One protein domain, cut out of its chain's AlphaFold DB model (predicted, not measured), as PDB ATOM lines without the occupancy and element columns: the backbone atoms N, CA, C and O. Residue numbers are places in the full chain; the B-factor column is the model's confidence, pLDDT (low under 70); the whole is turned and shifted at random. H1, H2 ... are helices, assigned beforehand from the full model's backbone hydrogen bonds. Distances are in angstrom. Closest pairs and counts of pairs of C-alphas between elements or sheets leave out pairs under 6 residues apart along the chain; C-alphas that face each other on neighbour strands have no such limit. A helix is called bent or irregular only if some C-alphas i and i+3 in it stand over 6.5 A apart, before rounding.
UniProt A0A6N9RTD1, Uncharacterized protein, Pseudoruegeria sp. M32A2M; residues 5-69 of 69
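Overview. This is residues 5 to 69 of the 69 residues of an uncharacterized protein of Pseudoruegeria sp. M32A2M (UniProt A0A6N9RTD1). One long helix, H1, and a shorter one, H2, form an open, uneven U, in which the link of residues 36 to 46 makes the turn and H2 folds back beside the later part of H1 with a gap between them. H1 is the long arm, and its first residues reach past the last residues of H2. The printed part has 65 residues with two named helices, H1 then H2, and no named strand; the class is all helix. The whole is extended, with a radius of gyration of the C-alphas of 17.3 A and spans of 59 by 24 by 14 A.

Along the chain. H1, the longest helix, holds residues 5 to 35 and runs 44.9 A, from C-alpha 5 at (38.509, 4.041, 31.877) to C-alpha 35 at (36.811, 43.046, 9.636). H2 holds residues 47 to 67 and runs 30.2 A, from C-alpha 47 at (47.130, 41.106, -7.739) to C-alpha 67 at (34.943, 18.759, 8.568). The y values at these ends rise along H1 and fall along H2.

Arrangement. H1 and H2 are apart: no C-alpha of the one is within 8 A of the other. Residues 5 to 29 and 31 to 35 of H1 stand free, and so do residues 54 to 67 of H2, with no C-alpha 8 or more residues away along the chain within 10 A. In both helices every O i to N i+4 pair is within hydrogen-bond range. Neither helix is bent.

Size, cuts and confidence. The two C-alphas farthest apart are those of His 5 and Asp 43, at 59.5 A. The C-alphas of His 5 and Arg 69, the first and last printed residues, are 30.1 A apart. The link from H1 to H2 is long, with 11 residues. The printed part has no cut and ends at residue 69, the chain's last. The mean pLDDT of the printed part is 93.9, and no printed residue is under 70.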
ATOM      1  N   HIS A   5      39.395   3.577  32.944       91.06
ATOM      2  CA  HIS A   5      38.509   4.041  31.877       91.06
ATOM      3  C   HIS A   5      37.948   5.448  32.145       91.06
ATOM      4  O   HIS A   5      37.992   6.304  31.267       91.06
ATOM      5  N   GLN A   6      37.486   5.714  33.371       90.94
ATOM      6  CA  GLN A   6      36.979   7.034  33.768       90.94
ATOM      7  C   GLN A   6      38.071   8.112  33.752       90.94
ATOM      8  O   GLN A   6      37.777   9.273  33.480       90.94
ATOM      9  N   GLN A   7      39.320   7.745  34.056       92.50
ATOM     10  CA  GLN A   7      40.467   8.656  33.964       92.50
ATOM     11  C   GLN A   7      40.791   8.987  32.504       92.50
ATOM     12  O   GLN A   7      40.794  10.160  32.145       92.50
ATOM     13  N   ASN A   8      40.925   7.969  31.647       94.62
ATOM     14  CA  ASN A   8      41.177   8.164  30.216       94.62
ATOM     15  C   ASN A   8      40.080   9.009  29.542       94.62
ATOM     16  O   ASN A   8      40.374   9.864  28.712       94.62
ATOM     17  N   GLN A   9      38.808   8.797  29.900       95.44
ATOM     18  CA  GLN A   9      37.701   9.590  29.362       95.44
ATOM     19  C   GLN A   9      37.786  11.061  29.796       95.44
ATOM     20  O   GLN A   9      37.517  11.956  28.996       95.44
ATOM     21  N   ALA A  10      38.167  11.323  31.049       96.31
ATOM     22  CA  ALA A  10      38.340  12.684  31.548       96.31
ATOM     23  C   ALA A  10      39.511  13.404  30.856       96.31
ATOM     24  O   ALA A  10      39.382  14.576  30.509       96.31
ATOM     25  N   GLU A  11      40.618  12.700  30.607       97.38
ATOM     26  CA  GLU A  11      41.765  13.227  29.857       97.38
ATOM     27  C   GLU A  11      41.387  13.555  28.408       97.38
ATOM     28  O   GLU A  11      41.653  14.660  27.939       97.38
ATOM     29  N   ALA A  12      40.689  12.642  27.725       97.62
ATOM     30  CA  ALA A  12      40.207  12.865  26.363       97.62
ATOM     31  C   ALA A  12      39.247  14.062  26.274       97.62
ATOM     32  O   ALA A  12      39.363  14.879  25.363       97.62
ATOM     33  N   LEU A  13      38.333  14.208  27.240       97.94
ATOM     34  CA  LEU A  13      37.426  15.355  27.307       97.94
ATOM     35  C   LEU A  13      38.188  16.668  27.525       97.94
ATOM     36  O   LEU A  13      37.894  17.665  26.871       97.94
ATOM     37  N   SER A  14      39.174  16.668  28.423       98.12
ATOM     38  CA  SER A  14      40.007  17.847  28.664       98.12
ATOM     39  C   SER A  14      40.780  18.251  27.409       98.12
ATOM     40  O   SER A  14      40.805  19.433  27.067       98.12
ATOM     41  N   ALA A  15      41.377  17.283  26.707       98.44
ATOM     42  CA  ALA A  15      42.087  17.523  25.455       98.44
ATOM     43  C   ALA A  15      41.143  18.080  24.380       98.44
ATOM     44  O   ALA A  15      41.455  19.083  23.750       98.44
ATOM     45  N   PHE A  16      39.950  17.498  24.240       98.12
ATOM     46  CA  PHE A  16      38.937  17.971  23.302       98.12
ATOM     47  C   PHE A  16      38.533  19.430  23.557       98.12
ATOM     48  O   PHE A  16      38.507  20.233  22.626       98.12
ATOM     49  N   ILE A  17      38.241  19.793  24.812       98.56
ATOM     50  CA  ILE A  17      37.860  21.167  25.177       98.56
ATOM     51  C   ILE A  17      39.002  22.142  24.874       98.56
ATOM     52  O   ILE A  17      38.752  23.212  24.320       98.56
ATOM     53  N   ALA A  18      40.243  21.770  25.205       98.38
ATOM     54  CA  ALA A  18      41.414  22.595  24.931       98.38
ATOM     55  C   ALA A  18      41.605  22.823  23.423       98.38
ATOM     56  O   ALA A  18      41.697  23.971  22.989       98.38
ATOM     57  N   THR A  19      41.571  21.758  22.617       98.06
ATOM     58  CA  THR A  19      41.692  21.861  21.154       98.06
ATOM     59  C   THR A  19      40.549  22.676  20.550       98.06
ATOM     60  O   THR A  19      40.780  23.505  19.672       98.06
ATOM     61  N   LYS A  20      39.314  22.512  21.039       97.38
ATOM     62  CA  LYS A  20      38.182  23.325  20.580       97.38
ATOM     63  C   LYS A  20      38.407  24.812  20.872       97.38
ATOM     64  O   LYS A  20      38.204  25.636  19.986       97.38
ATOM     65  N   ALA A  21      38.831  25.155  22.087       98.44
ATOM     66  CA  ALA A  21      39.075  26.544  22.475       98.44
ATOM     67  C   ALA A  21      40.184  27.198  21.630       98.44
ATOM     68  O   ALA A  21      40.102  28.384  21.298       98.44
ATOM     69  N   GLU A  22      41.201  26.425  21.246       97.81
ATOM     70  CA  GLU A  22      42.242  26.866  20.318       97.81
ATOM     71  C   GLU A  22      41.668  27.171  18.926       97.81
ATOM     72  O   GLU A  22      41.874  28.273  18.411       97.81
ATOM     73  N   ILE A  23      40.872  26.258  18.358       96.06
ATOM     74  CA  ILE A  23      40.200  26.462  17.063       96.06
ATOM     75  C   ILE A  23      39.281  27.690  17.112       96.06
ATOM     76  O   ILE A  23      39.362  28.550  16.233       96.06
ATOM     77  N   ASP A  24      38.452  27.822  18.150       97.62
ATOM     78  CA  ASP A  24      37.557  28.974  18.324       97.62
ATOM     79  C   ASP A  24      38.353  30.295  18.354       97.62
ATOM     80  O   ASP A  24      37.956  31.291  17.742       97.62
ATOM     81  N   THR A  25      39.516  30.300  19.016       98.25
ATOM     82  CA  THR A  25      40.418  31.462  19.071       98.25
ATOM     83  C   THR A  25      40.988  31.801  17.693       98.25
ATOM     84  O   THR A  25      41.037  32.976  17.317       98.25
ATOM     85  N   MET A  26      41.413  30.796  16.921       95.81
ATOM     86  CA  MET A  26      41.926  30.989  15.560       95.81
ATOM     87  C   MET A  26      40.851  31.559  14.628       95.81
ATOM     88  O   MET A  26      41.117  32.520  13.903       95.81
ATOM     89  N   LEU A  27      39.624  31.030  14.698       95.31
ATOM     90  CA  LEU A  27      38.485  31.525  13.922       95.31
ATOM     91  C   LEU A  27      38.139  32.973  14.284       95.31
ATOM     92  O   LEU A  27      37.953  33.804  13.395       95.31
ATOM     93  N   HIS A  28      38.127  33.308  15.578       97.62
ATOM     94  CA  HIS A  28      37.869  34.675  16.027       97.62
ATOM     95  C   HIS A  28      38.916  35.668  15.499       97.62
ATOM     96  O   HIS A  28      38.563  36.737  14.998       97.62
ATOM     97  N   ARG A  29      40.207  35.307  15.549       96.62
ATOM     98  CA  ARG A  29      41.296  36.138  15.004       96.62
ATOM     99  C   ARG A  29      41.151  36.357  13.502       96.62
ATOM    100  O   ARG A  29      41.325  37.480  13.036       96.62
ATOM    101  N   LEU A  30      40.809  35.311  12.752       94.88
ATOM    102  CA  LEU A  30      40.587  35.413  11.312       94.88
ATOM    103  C   LEU A  30      39.397  36.327  10.985       94.88
ATOM    104  O   LEU A  30      39.475  37.139  10.066       94.88
ATOM    105  N   GLN A  31      38.315  36.243  11.759       96.06
ATOM    106  CA  GLN A  31      37.163  37.119  11.574       96.06
ATOM    107  C   GLN A  31      37.486  38.583  11.899       96.06
ATOM    108  O   GLN A  31      37.072  39.474  11.158       96.06
ATOM    109  N   ALA A  32      38.272  38.842  12.949       97.00
ATOM    110  CA  ALA A  32      38.770  40.183  13.250       97.00
ATOM    111  C   ALA A  32      39.654  40.731  12.115       97.00
ATOM    112  O   ALA A  32      39.493  41.881  11.710       97.00
ATOM    113  N   LEU A  33      40.533  39.894  11.551       94.62
ATOM    114  CA  LEU A  33      41.373  40.254  10.407       94.62
ATOM    115  C   LEU A  33      40.536  40.581   9.160       94.62
ATOM    116  O   LEU A  33      40.813  41.564   8.479       94.62
ATOM    117  N   SER A  34      39.479  39.809   8.899       93.00
ATOM    118  CA  SER A  34      38.513  40.094   7.831       93.00
ATOM    119  C   SER A  34      37.807  41.442   8.042       93.00
ATOM    120  O   SER A  34      37.726  42.251   7.118       93.00
ATOM    121  N   GLY A  35      37.380  41.742   9.276       94.25
ATOM    122  CA  GLY A  35      36.811  43.046   9.636       94.25
ATOM    123  C   GLY A  35      37.781  44.218   9.431       94.25
ATOM    124  O   GLY A  35      37.352  45.314   9.082       94.25
ATOM    125  N   ALA A  36      39.083  43.970   9.572       93.75
ATOM    126  CA  ALA A  36      40.157  44.917   9.275       93.75
ATOM    127  C   ALA A  36      40.601  44.902   7.795       93.75
ATOM    128  O   ALA A  36      41.697  45.363   7.489       93.75
ATOM    129  N   GLN A  37      39.790  44.355   6.876       90.31
ATOM    130  CA  GLN A  37      40.092  44.256   5.438       90.31
ATOM    131  C   GLN A  37      41.420  43.535   5.146       90.31
ATOM    132  O   GLN A  37      42.143  43.888   4.219       90.31
ATOM    133  N   PHE A  38      41.768  42.539   5.967       91.56
ATOM    134  CA  PHE A  38      43.066  41.854   5.939       91.56
ATOM    135  C   PHE A  38      44.276  42.787   6.103       91.56
ATOM    136  O   PHE A  38      45.377  42.462   5.672       91.56
ATOM    137  N   ASN A  39      44.081  43.920   6.789       90.19
ATOM    138  CA  ASN A  39      45.051  45.008   6.929       90.19
ATOM    139  C   ASN A  39      45.499  45.611   5.588       90.19
ATOM    140  O   ASN A  39      46.574  46.205   5.513       90.19
ATOM    141  N   THR A  40      44.681  45.480   4.544       90.50
ATOM    142  CA  THR A  40      44.953  46.045   3.224       90.50
ATOM    143  C   THR A  40      44.116  47.296   3.022       90.50
ATOM    144  O   THR A  40      42.922  47.307   3.326       90.50
ATOM    145  N   LYS A  41      44.721  48.359   2.484       87.50
ATOM    146  CA  LYS A  41      43.969  49.551   2.093       87.50
ATOM    147  C   LYS A  41      43.452  49.415   0.660       87.50
ATOM    148  O   LYS A  41      44.202  48.933  -0.187       87.50
ATOM    149  N   PRO A  42      42.223  49.860   0.349       85.31
ATOM    150  CA  PRO A  42      41.645  49.727  -0.991       85.31
ATOM    151  C   PRO A  42      42.482  50.325  -2.133       85.31
ATOM    152  O   PRO A  42      42.451  49.811  -3.246       85.31
ATOM    153  N   ASP A  43      43.225  51.394  -1.860       89.75
ATOM    154  CA  ASP A  43      44.124  52.088  -2.790       89.75
ATOM    155  C   ASP A  43      45.457  51.359  -3.029       89.75
ATOM    156  O   ASP A  43      46.139  51.634  -4.013       89.75
ATOM    157  N   GLU A  44      45.800  50.401  -2.167       86.44
ATOM    158  CA  GLU A  44      47.020  49.590  -2.229       86.44
ATOM    159  C   GLU A  44      46.742  48.156  -2.741       86.44
ATOM    160  O   GLU A  44      47.661  47.345  -2.824       86.44
ATOM    161  N   ILE A  45      45.494  47.820  -3.108       91.50
ATOM    162  CA  ILE A  45      45.131  46.476  -3.594       91.50
ATOM    163  C   ILE A  45      45.682  46.240  -5.005       91.50
ATOM    164  O   ILE A  45      45.235  46.848  -5.980       91.50
ATOM    165  N   GLY A  46      46.578  45.263  -5.129       92.25
ATOM    166  CA  GLY A  46      47.010  44.682  -6.390       92.25
ATOM    167  C   GLY A  46      46.724  43.180  -6.479       92.25
ATOM    168  O   GLY A  46      46.047  42.565  -5.651       92.25
ATOM    169  N   TRP A  47      47.262  42.551  -7.526       94.19
ATOM    170  CA  TRP A  47      47.130  41.106  -7.739       94.19
ATOM    171  C   TRP A  47      47.908  40.262  -6.714       94.19
ATOM    172  O   TRP A  47      47.581  39.090  -6.518       94.19
ATOM    173  N   GLY A  48      48.922  40.838  -6.059       92.25
ATOM    174  CA  GLY A  48      49.686  40.166  -5.004       92.25
ATOM    175  C   GLY A  48      48.825  39.895  -3.771       92.25
ATOM    176  O   GLY A  48      48.764  38.765  -3.286       92.25
ATOM    177  N   GLU A  49      48.071  40.902  -3.339       91.06
ATOM    178  CA  GLU A  49      47.134  40.850  -2.216       91.06
ATOM    179  C   GLU A  49      45.999  39.865  -2.515       91.06
ATOM    180  O   GLU A  49      45.657  39.027  -1.680       91.06
ATOM    181  N   VAL A  50      45.471  39.893  -3.745       92.44
ATOM    182  CA  VAL A  50      44.461  38.926  -4.208       92.44
ATOM    183  C   VAL A  50      45.000  37.494  -4.151       92.44
ATOM    184  O   VAL A  50      44.306  36.593  -3.677       92.44
ATOM    185  N   SER A  51      46.241  37.269  -4.586       93.06
ATOM    186  CA  SER A  51      46.869  35.941  -4.560       93.06
ATOM    187  C   SER A  51      47.060  35.422  -3.130       93.06
ATOM    188  O   SER A  51      46.798  34.247  -2.860       93.06
ATOM    189  N   ALA A  52      47.449  36.295  -2.196       90.38
ATOM    190  CA  ALA A  52      47.552  35.955  -0.777       90.38
ATOM    191  C   ALA A  52      46.184  35.586  -0.171       90.38
ATOM    192  O   ALA A  52      46.067  34.567   0.513       90.38
ATOM    193  N   LEU A  53      45.126  36.349  -0.473       93.56
ATOM    194  CA  LEU A  53      43.766  36.042  -0.010       93.56
ATOM    195  C   LEU A  53      43.240  34.718  -0.581       93.56
ATOM    196  O   LEU A  53      42.628  33.934   0.148       93.56
ATOM    197  N   LEU A  54      43.504  34.435  -1.859       95.06
ATOM    198  CA  LEU A  54      43.137  33.161  -2.480       95.06
ATOM    199  C   LEU A  54      43.812  31.976  -1.782       95.06
ATOM    200  O   LEU A  54      43.171  30.946  -1.573       95.06
ATOM    201  N   HIS A  55      45.073  32.124  -1.370       93.69
ATOM    202  CA  HIS A  55      45.780  31.082  -0.631       93.69
ATOM    203  C   HIS A  55      45.114  30.763   0.719       93.69
ATOM    204  O   HIS A  55      44.973  29.588   1.069       93.69
ATOM    205  N   TYR A  56      44.649  31.773   1.460       92.44
ATOM    206  CA  TYR A  56      43.883  31.547   2.691       92.44
ATOM    207  C   TYR A  56      42.517  30.911   2.414       92.44
ATOM    208  O   TYR A  56      42.112  29.990   3.121       92.44
ATOM    209  N   ALA A  57      41.824  31.349   1.361       94.75
ATOM    210  CA  ALA A  57      40.523  30.800   0.988       94.75
ATOM    211  C   ALA A  57      40.594  29.305   0.630       94.75
ATOM    212  O   ALA A  57      39.719  28.539   1.033       94.75
ATOM    213  N   VAL A  58      41.641  28.874  -0.085       96.75
ATOM    214  CA  VAL A  58      41.853  27.455  -0.418       96.75
ATOM    215  C   VAL A  58      42.041  26.615   0.844       96.75
ATOM    216  O   VAL A  58      41.337  25.623   1.008       96.75
ATOM    217  N   GLN A  59      42.915  27.040   1.761       93.88
ATOM    218  CA  GLN A  59      43.176  26.308   3.009       93.88
ATOM    219  C   GLN A  59      41.924  26.173   3.883       93.88
ATOM    220  O   GLN A  59      41.650  25.106   4.439       93.88
ATOM    221  N   LEU A  60      41.139  27.247   3.991       93.94
ATOM    222  CA  LEU A  60      39.885  27.227   4.743       93.94
ATOM    223  C   LEU A  60      38.869  26.287   4.105       93.94
ATOM    224  O   LEU A  60      38.232  25.513   4.815       93.94
ATOM    225  N   ARG A  61      38.743  26.320   2.774       94.94
ATOM    226  CA  ARG A  61      37.844  25.422   2.049       94.94
ATOM    227  C   ARG A  61      38.218  23.963   2.276       94.94
ATOM    228  O   ARG A  61      37.350  23.187   2.641       94.94
ATOM    229  N   GLU A  62      39.490  23.600   2.133       95.94
ATOM    230  CA  GLU A  62      39.947  22.224   2.374       95.94
ATOM    231  C   GLU A  62      39.661  21.767   3.810       95.94
ATOM    232  O   GLU A  62      39.179  20.653   4.028       95.94
ATOM    233  N   THR A  63      39.889  22.649   4.787       94.19
ATOM    234  CA  THR A  63      39.605  22.369   6.201       94.19
ATOM    235  C   THR A  63      38.107  22.156   6.443       94.19
ATOM    236  O   THR A  63      37.721  21.185   7.094       94.19
ATOM    237  N   PHE A  64      37.247  23.032   5.913       92.12
ATOM    238  CA  PHE A  64      35.799  22.923   6.093       92.12
ATOM    239  C   PHE A  64      35.205  21.743   5.330       92.12
ATOM    240  O   PHE A  64      34.428  20.986   5.904       92.12
ATOM    241  N   ASP A  65      35.615  21.519   4.085       95.44
ATOM    242  CA  ASP A  65      35.160  20.377   3.294       95.44
ATOM    243  C   ASP A  65      35.499  19.053   3.995       95.44
ATOM    244  O   ASP A  65      34.695  18.124   3.982       95.44
ATOM    245  N   SER A  66      36.661  18.959   4.653       93.81
ATOM    246  CA  SER A  66      37.011  17.789   5.464       93.81
ATOM    247  C   SER A  66      36.164  17.655   6.732       93.81
ATOM    248  O   SER A  66      35.973  16.536   7.198       93.81
ATOM    249  N   ALA A  67      35.713  18.762   7.325       91.38
ATOM    250  CA  ALA A  67      34.943  18.759   8.568       91.38
ATOM    251  C   ALA A  67      33.442  18.495   8.353       91.38
ATOM    252  O   ALA A  67      32.769  18.043   9.277       91.38
ATOM    253  N   PHE A  68      32.922  18.792   7.158       91.50
ATOM    254  CA  PHE A  68      31.498  18.680   6.810       91.50
ATOM    255  C   PHE A  68      31.174  17.538   5.826       91.50
ATOM    256  O   PHE A  68      30.041  17.457   5.350       91.50
ATOM    257  N   ARG A  69      32.145  16.674   5.514       76.69
ATOM    258  CA  ARG A  69      31.935  15.401   4.801       76.69
ATOM    259  C   ARG A  69      31.462  14.305   5.745       76.69
ATOM    260  O   ARG A  69      30.607  13.512   5.294       76.69
TER     261      ARG A  69